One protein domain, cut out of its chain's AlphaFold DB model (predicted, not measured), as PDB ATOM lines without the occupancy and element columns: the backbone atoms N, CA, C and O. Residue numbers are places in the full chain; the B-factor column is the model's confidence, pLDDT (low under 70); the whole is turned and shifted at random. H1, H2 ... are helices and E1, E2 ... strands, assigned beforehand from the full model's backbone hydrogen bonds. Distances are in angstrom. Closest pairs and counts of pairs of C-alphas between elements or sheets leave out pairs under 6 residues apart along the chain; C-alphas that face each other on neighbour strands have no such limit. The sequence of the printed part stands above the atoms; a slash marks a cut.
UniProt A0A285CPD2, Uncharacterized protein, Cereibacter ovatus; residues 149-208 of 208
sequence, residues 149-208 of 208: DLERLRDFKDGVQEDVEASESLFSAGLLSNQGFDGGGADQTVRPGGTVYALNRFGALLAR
ATOM      1  N   ASP A 149     108.879 106.315 119.785       93.50
ATOM      2  CA  ASP A 149     107.685 106.681 120.555       93.50
ATOM      3  C   ASP A 149     106.862 107.748 119.826       93.50
ATOM      4  O   ASP A 149     105.634 107.690 119.813       93.50
ATOM      5  N   LEU A 150     107.514 108.712 119.166       93.38
ATOM      6  CA  LEU A 150     106.820 109.732 118.372       93.38
ATOM      7  C   LEU A 150     106.035 109.127 117.202       93.38
ATOM      8  O   LEU A 150     104.966 109.636 116.864       93.38
ATOM      9  N   GLU A 151     106.540 108.057 116.582       91.25
ATOM     10  CA  GLU A 151     105.862 107.364 115.479       91.25
ATOM     11  C   GLU A 151     104.503 106.792 115.899       91.25
ATOM     12  O   GLU A 151     103.558 106.808 115.107       91.25
ATOM     13  N   ARG A 152     104.363 106.406 117.172       91.44
ATOM     14  CA  ARG A 152     103.115 105.875 117.737       91.44
ATOM     15  C   ARG A 152     101.983 106.889 117.767       91.44
ATOM     16  O   ARG A 152     100.826 106.489 117.785       91.44
ATOM     17  N   LEU A 153     102.285 108.190 117.723       93.62
ATOM     18  CA  LEU A 153     101.258 109.237 117.710       93.62
ATOM     19  C   LEU A 153     100.315 109.120 116.508       93.62
ATOM     20  O   LEU A 153      99.168 109.542 116.614       93.62
ATOM     21  N   ARG A 154     100.777 108.557 115.383       91.44
ATOM     22  CA  ARG A 154      99.971 108.400 114.159       91.44
ATOM     23  C   ARG A 154      98.800 107.440 114.334       91.44
ATOM     24  O   ARG A 154      97.714 107.718 113.838       91.44
ATOM     25  N   ASP A 155      99.025 106.359 115.075       91.50
ATOM     26  CA  ASP A 155      98.052 105.286 115.291       91.50
ATOM     27  C   ASP A 155      97.543 105.250 116.743       91.50
ATOM     28  O   ASP A 155      96.920 104.274 117.170       91.50
ATOM     29  N   PHE A 156      97.811 106.311 117.514       94.50
ATOM     30  CA  PHE A 156      97.438 106.406 118.921       94.50
ATOM     31  C   PHE A 156      95.917 106.361 119.082       94.50
ATOM     32  O   PHE A 156      95.183 107.110 118.432       94.50
ATOM     33  N   LYS A 157      95.442 105.505 119.987       92.88
ATOM     34  CA  LYS A 157      94.023 105.383 120.329       92.88
ATOM     35  C   LYS A 157      93.827 105.803 121.768       92.88
ATOM     36  O   LYS A 157      94.505 105.279 122.640       92.88
ATOM     37  N   ASP A 158      92.884 106.698 122.018       94.38
ATOM     38  CA  ASP A 158      92.553 107.101 123.381       94.38
ATOM     39  C   ASP A 158      92.102 105.883 124.204       94.38
ATOM     40  O   ASP A 158      91.317 105.057 123.730       94.38
ATOM     41  N   GLY A 159      92.601 105.755 125.432       94.19
ATOM     42  CA  GLY A 159      92.343 104.575 126.253       94.19
ATOM     43  C   GLY A 159      93.508 104.172 127.149       94.19
ATOM     44  O   GLY A 159      94.516 104.878 127.253       94.19
ATOM     45  N   VAL A 160      93.357 103.006 127.778       92.62
ATOM     46  CA  VAL A 160      94.469 102.286 128.409       92.62
ATOM     47  C   VAL A 160      95.414 101.813 127.310       92.62
ATOM     48  O   VAL A 160      94.973 101.227 126.323       92.62
ATOM     49  N   GLN A 161      96.699 102.099 127.476       91.81
ATOM     50  CA  GLN A 161      97.722 101.787 126.481       91.81
ATOM     51  C   GLN A 161      98.423 100.477 126.834       91.81
ATOM     52  O   GLN A 161      98.749 100.248 127.995       91.81
ATOM     53  N   GLU A 162      98.677  99.640 125.826       88.56
ATOM     54  CA  GLU A 162      99.457  98.404 125.995       88.56
ATOM     55  C   GLU A 162     100.931  98.717 126.293       88.56
ATOM     56  O   GLU A 162     101.528  98.120 127.185       88.56
ATOM     57  N   ASP A 163     101.505  99.691 125.580       90.69
ATOM     58  CA  ASP A 163     102.855 100.187 125.844       90.69
ATOM     59  C   ASP A 163     102.801 101.358 126.832       90.69
ATOM     60  O   ASP A 163     102.643 102.530 126.462       90.69
ATOM     61  N   VAL A 164     102.886 101.009 128.114       91.06
ATOM     62  CA  VAL A 164     102.849 101.969 129.221       91.06
ATOM     63  C   VAL A 164     104.059 102.902 129.178       91.06
ATOM     64  O   VAL A 164     103.886 104.109 129.331       91.06
ATOM     65  N   GLU A 165     105.259 102.386 128.904       93.44
ATOM     66  CA  GLU A 165     106.503 103.169 128.928       93.44
ATOM     67  C   GLU A 165     106.507 104.258 127.848       93.44
ATOM     68  O   GLU A 165     106.769 105.431 128.134       93.44
ATOM     69  N   ALA A 166     106.134 103.905 126.617       93.44
ATOM     70  CA  ALA A 166     106.022 104.865 125.524       93.44
ATOM     71  C   ALA A 166     104.936 105.911 125.798       93.44
ATOM     72  O   ALA A 166     105.103 107.098 125.510       93.44
ATOM     73  N   SER A 167     103.823 105.493 126.399       94.50
ATOM     74  CA  SER A 167     102.719 106.397 126.735       94.50
ATOM     75  C   SER A 167     103.098 107.364 127.857       94.50
ATOM     76  O   SER A 167     102.801 108.555 127.771       94.50
ATOM     77  N   GLU A 168     103.824 106.901 128.872       94.88
ATOM     78  CA  GLU A 168     104.376 107.748 129.931       94.88
ATOM     79  C   GLU A 168     105.437 108.719 129.397       94.88
ATOM     80  O   GLU A 168     105.436 109.895 129.777       94.88
ATOM     81  N   SER A 169     106.291 108.266 128.475       95.38
ATOM     82  CA  SER A 169     107.269 109.089 127.750       95.38
ATOM     83  C   SER A 169     106.575 110.224 126.977       95.38
ATOM     84  O   SER A 169     106.864 111.411 127.186       95.38
ATOM     85  N   LEU A 170     105.565 109.893 126.165       96.44
ATOM     86  CA  LEU A 170     104.777 110.858 125.389       96.44
ATOM     87  C   LEU A 170     103.949 111.802 126.278       96.44
ATOM     88  O   LEU A 170     103.833 113.000 125.987       96.44
ATOM     89  N   PHE A 171     103.389 111.299 127.380       96.88
ATOM     90  CA  PHE A 171     102.689 112.111 128.375       96.88
ATOM     91  C   PHE A 171     103.634 113.100 129.064       96.88
ATOM     92  O   PHE A 171     103.339 114.295 129.112       96.88
ATOM     93  N   SER A 172     104.801 112.638 129.514       95.81
ATOM     94  CA  SER A 172     105.822 113.462 130.179       95.81
ATOM     95  C   SER A 172     106.395 114.536 129.254       95.81
ATOM     96  O   SER A 172     106.738 115.637 129.694       95.81
ATOM     97  N   ALA A 173     106.442 114.263 127.950       95.31
ATOM     98  CA  ALA A 173     106.794 115.248 126.934       95.31
ATOM     99  C   ALA A 173     105.672 116.258 126.629       95.31
ATOM    100  O   ALA A 173     105.895 117.222 125.891       95.31
ATOM    101  N   GLY A 174     104.480 116.080 127.201       96.06
ATOM    102  CA  GLY A 174     103.334 116.961 127.006       96.06
ATOM    103  C   GLY A 174     102.631 116.759 125.665       96.06
ATOM    104  O   GLY A 174     102.079 117.722 125.130       96.06
ATOM    105  N   LEU A 175     102.651 115.543 125.113       96.94
ATOM    106  CA  LEU A 175     101.953 115.176 123.870       96.94
ATOM    107  C   LEU A 175     100.633 114.438 124.137       96.94
ATOM    108  O   LEU A 175      99.708 114.516 123.327       96.94
ATOM    109  N   LEU A 176     100.512 113.805 125.306       97.50
ATOM    110  CA  LEU A 176      99.279 113.178 125.785       97.50
ATOM    111  C   LEU A 176      98.652 113.973 126.936       97.50
ATOM    112  O   LEU A 176      99.225 114.926 127.471       97.50
ATOM    113  N   SER A 177      97.443 113.575 127.307       97.00
ATOM    114  CA  SER A 177      96.712 114.010 128.495       97.00
ATOM    115  C   SER A 177      96.280 112.784 129.295       97.00
ATOM    116  O   SER A 177      95.940 111.766 128.700       97.00
ATOM    117  N   ASN A 178      96.310 112.879 130.623       95.69
ATOM    118  CA  ASN A 178      95.796 111.841 131.514       95.69
ATOM    119  C   ASN A 178      94.293 112.081 131.714       95.69
ATOM    120  O   ASN A 178      93.896 113.172 132.129       95.69
ATOM    121  N   GLN A 179      93.483 111.077 131.390       96.50
ATOM    122  CA  GLN A 179      92.019 111.104 131.447       96.50
ATOM    123  C   GLN A 179      91.456 110.300 132.630       96.50
ATOM    124  O   GLN A 179      90.245 110.127 132.747       96.50
ATOM    125  N   GLY A 180      92.324 109.823 133.520       94.44
ATOM    126  CA  GLY A 180      91.973 109.055 134.705       94.44
ATOM    127  C   GLY A 180      92.573 107.653 134.689       94.44
ATOM    128  O   GLY A 180      93.597 107.389 134.061       94.44
ATOM    129  N   PHE A 181      91.921 106.755 135.418       94.00
ATOM    130  CA  PHE A 181      92.359 105.379 135.611       94.00
ATOM    131  C   PHE A 181      91.191 104.432 135.337       94.00
ATOM    132  O   PHE A 181      90.117 104.597 135.919       94.00
ATOM    133  N   ASP A 182      91.392 103.453 134.458       93.19
ATOM    134  CA  ASP A 182      90.468 102.334 134.281       93.19
ATOM    135  C   ASP A 182      90.928 101.193 135.194       93.19
ATOM    136  O   ASP A 182      92.061 100.731 135.096       93.19
ATOM    137  N   GLY A 183      90.057 100.732 136.093       90.81
ATOM    138  CA  GLY A 183      90.355  99.608 136.988       90.81
ATOM    139  C   GLY A 183      90.441  98.250 136.282       90.81
ATOM    140  O   GLY A 183      90.852  97.268 136.899       90.81
ATOM    141  N   GLY A 184      90.061  98.180 135.006       91.00
ATOM    142  CA  GLY A 184      90.052  96.948 134.233       91.00
ATOM    143  C   GLY A 184      88.855  96.052 134.554       91.00
ATOM    144  O   GLY A 184      87.817  96.486 135.064       91.00
ATOM    145  N   GLY A 185      88.963  94.783 134.174       90.31
ATOM    146  CA  GLY A 185      87.976  93.744 134.457       90.31
ATOM    147  C   GLY A 185      88.322  92.911 135.692       90.31
ATOM    148  O   GLY A 185      89.404  93.026 136.265       90.31
ATOM    149  N   ALA A 186      87.407  92.015 136.071       89.88
ATOM    150  CA  ALA A 186      87.695  90.982 137.068       89.88
ATOM    151  C   ALA A 186      88.862  90.075 136.625       89.88
ATOM    152  O   ALA A 186      89.655  89.644 137.456       89.88
ATOM    153  N   ASP A 187      88.981  89.842 135.313       90.19
ATOM    154  CA  ASP A 187      90.140  89.218 134.683       90.19
ATOM    155  C   ASP A 187      91.004  90.283 133.991       90.19
ATOM    156  O   ASP A 187      90.650  90.829 132.940       90.19
ATOM    157  N   GLN A 188      92.150  90.577 134.601       83.69
ATOM    158  CA  GLN A 188      93.110  91.578 134.131       83.69
ATOM    159  C   GLN A 188      93.893  91.122 132.891       83.69
ATOM    160  O   GLN A 188      94.514  91.952 132.237       83.69
ATOM    161  N   THR A 189      93.857  89.834 132.535       83.31
ATOM    162  CA  THR A 189      94.478  89.346 131.291       83.31
ATOM    163  C   THR A 189      93.626  89.668 130.063       83.31
ATOM    164  O   THR A 189      94.157  89.836 128.969       83.31
ATOM    165  N   VAL A 190      92.308  89.800 130.254       81.94
ATOM    166  CA  VAL A 190      91.336  90.107 129.194       81.94
ATOM    167  C   VAL A 190      91.043  91.604 129.122       81.94
ATOM    168  O   VAL A 190      90.892  92.157 128.035       81.94
ATOM    169  N   ARG A 191      90.953  92.272 130.278       83.50
ATOM    170  CA  ARG A 191      90.751  93.721 130.368       83.50
ATOM    171  C   ARG A 191      91.708  94.306 131.410       83.50
ATOM    172  O   ARG A 191      91.282  94.519 132.550       83.50
ATOM    173  N   PRO A 192      92.980  94.528 131.049       85.31
ATOM    174  CA  PRO A 192      93.935  95.149 131.954       85.31
ATOM    175  C   PRO A 192      93.475  96.562 132.320       85.31
ATOM    176  O   PRO A 192      92.987  97.317 131.476       85.31
ATOM    177  N   GLY A 193      93.598  96.901 133.600       90.44
ATOM    178  CA  GLY A 193      93.457  98.268 134.079       90.44
ATOM    179  C   GLY A 193      94.711  99.093 133.803       90.44
ATOM    180  O   GLY A 193      95.783  98.561 133.522       90.44
ATOM    181  N   GLY A 194      94.592 100.411 133.907       92.75
ATOM    182  CA  GLY A 194      95.719 101.310 133.726       92.75
ATOM    183  C   GLY A 194      95.315 102.768 133.586       92.75
ATOM    184  O   GLY A 194      94.137 103.134 133.605       92.75
ATOM    185  N   THR A 195      96.328 103.616 133.438       94.75
ATOM    186  CA  THR A 195      96.125 105.032 133.136       94.75
ATOM    187  C   THR A 195      95.516 105.179 131.749       94.75
ATOM    188  O   THR A 195      95.995 104.598 130.775       94.75
ATOM    189  N   VAL A 196      94.464 105.986 131.662       96.19
ATOM    190  CA  VAL A 196      93.813 106.316 130.399       96.19
ATOM    191  C   VAL A 196      94.487 107.555 129.829       96.19
ATOM    192  O   VAL A 196      94.487 108.616 130.458       96.19
ATOM    193  N   TYR A 197      95.038 107.433 128.629       97.56
ATOM    194  CA  TYR A 197      95.651 108.545 127.914       97.56
ATOM    195  C   TYR A 197      94.824 108.946 126.698       97.56
ATOM    196  O   TYR A 197      94.177 108.110 126.074       97.56
ATOM    197  N   ALA A 198      94.878 110.228 126.349       97.12
ATOM    198  CA  ALA A 198      94.342 110.750 125.095       97.12
ATOM    199  C   ALA A 198      95.314 111.738 124.448       97.12
ATOM    200  O   ALA A 198      96.034 112.454 125.163       97.12
ATOM    201  N   LEU A 199      95.309 111.829 123.114       96.69
ATOM    202  CA  LEU A 199      96.080 112.854 122.402       96.69
ATOM    203  C   LEU A 199      95.633 114.246 122.858       96.69
ATOM    204  O   LEU A 199      94.458 114.604 122.785       96.69
ATOM    205  N   ASN A 200      96.581 115.074 123.294       95.38
ATOM    206  CA  ASN A 200      96.280 116.484 123.518       95.38
ATOM    207  C   ASN A 200      96.429 117.280 122.207       95.38
ATOM    208  O   ASN A 200      96.792 116.739 121.159       95.38
ATOM    209  N   ARG A 201      96.204 118.599 122.257       93.00
ATOM    210  CA  ARG A 201      96.302 119.470 121.068       93.00
ATOM    211  C   ARG A 201      97.636 119.358 120.313       93.00
ATOM    212  O   ARG A 201      97.658 119.550 119.106       93.00
ATOM    213  N   PHE A 202      98.741 119.103 121.013       93.56
ATOM    214  CA  PHE A 202     100.072 118.977 120.425       93.56
ATOM    215  C   PHE A 202     100.324 117.578 119.871       93.56
ATOM    216  O   PHE A 202     100.810 117.474 118.747       93.56
ATOM    217  N   GLY A 203      99.933 116.524 120.593       93.94
ATOM    218  CA  GLY A 203      99.968 115.159 120.061       93.94
ATOM    219  C   GLY A 203      99.168 115.040 118.761       93.94
ATOM    220  O   GLY A 203      99.677 114.545 117.758       93.94
ATOM    221  N   ALA A 204      97.967 115.625 118.724       92.50
ATOM    222  CA  ALA A 204      97.099 115.628 117.546       92.50
ATOM    223  C   ALA A 204      97.664 116.399 116.334       92.50
ATOM    224  O   ALA A 204      97.259 116.142 115.200       92.50
ATOM    225  N   LEU A 205      98.582 117.355 116.537       90.94
ATOM    226  CA  LEU A 205      99.282 118.024 115.431       90.94
ATOM    227  C   LEU A 205     100.356 117.125 114.808       90.94
ATOM    228  O   LEU A 205     100.613 117.234 113.611       90.94
ATOM    229  N   LEU A 206     100.975 116.255 115.610       90.94
ATOM    230  CA  LEU A 206     102.045 115.353 115.177       90.94
ATOM    231  C   LEU A 206     101.528 114.035 114.588       90.94
ATOM    232  O   LEU A 206     102.223 113.436 113.774       90.94
ATOM    233  N   ALA A 207     100.314 113.625 114.962       89.25
ATOM    234  CA  ALA A 207      99.634 112.433 114.450       89.25
ATOM    235  C   ALA A 207      99.249 112.515 112.955       89.25
ATOM    236  O   ALA A 207      98.864 111.513 112.361       89.25
ATOM    237  N   ARG A 208      99.326 113.710 112.353       73.44
ATOM    238  CA  ARG A 208      98.970 113.977 110.950       73.44
ATOM    239  C   ARG A 208     100.093 113.647 109.972       73.44
ATOM    240  O   ARG A 208     101.271 113.527 110.395       73.44
TER     241      ARG A 208
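What this domain is: This is residues 149 to 208 of the 208 residues of an uncharacterized protein of Cereibacter ovatus (UniProt A0A285CPD2). A two-stranded hairpin, E1 and E2, has helix H2 packed over one face, while H1 and H3 gather near the end where E1 begins and E2 ends. The long link between the strands makes the opposite end of the elongated outline, and residues 159 to 160 add a short pairing along E2. The printed part has 60 residues, with elements in the order H1, H2, E1, E2, H3; the sheet is antiparallel and the class is mixed, helices and strands. The whole is compact, with a radius of gyration of the C-alphas of 11.6 A, and only just elongated, spanning 36 by 18 by 16 A.

Where its parts are: E1 is residues 176 to 182, 16.4 A long, and E2 is residues 194 to 199, 16.2 A long. C-alpha 176 is at (99.279, 113.178, 125.785). H2, residues 164 to 172, is 11.9 A long. H1, residues 149 to 154, is 10.2 A long and starts with C-alpha 149 at (107.685, 106.681, 120.555). H3, residues 203 to 206, is 5.3 A long and ends with C-alpha 206 at (102.045, 115.353, 115.177).

How they stand to each other: E1 and E2 form an antiparallel hairpin, at 149 degrees between directions, with N 177 and O 198 within hydrogen-bond range at 2.8 A. Residues 159 to 160 pair antiparallel with residues 196 to 197 of E2. The closest C-alphas of H2 and E1 are those of Leu 170 and Leu 176, 6.0 A apart. H1 and H2 touch, about perpendicular at 87 degrees, their closest C-alphas being those of Asp 149 and Ala 166, 5.5 A apart. H1 and H3 touch, with the C-alphas of Leu 153 and Gly 203 closest at 6.5 A. H2 and H3 are only just apart, at 8.4 A between closest C-alphas. In H2 every O i to N i+4 pair is within hydrogen-bond range; in H1 0 of 2 are, but 3 of 3 O i to N i+3 pairs are, and H3 is too short for an O i to N i+4 pair.

The domain as a whole: The C-alphas farthest apart, those of Ala 186 and Arg 208, are 36.6 A from each other. The printed part has no cut, and the link from E1 to E2, 11 residues, is long. Mean pLDDT of the printed part is 92.4, and no printed residue is under 70.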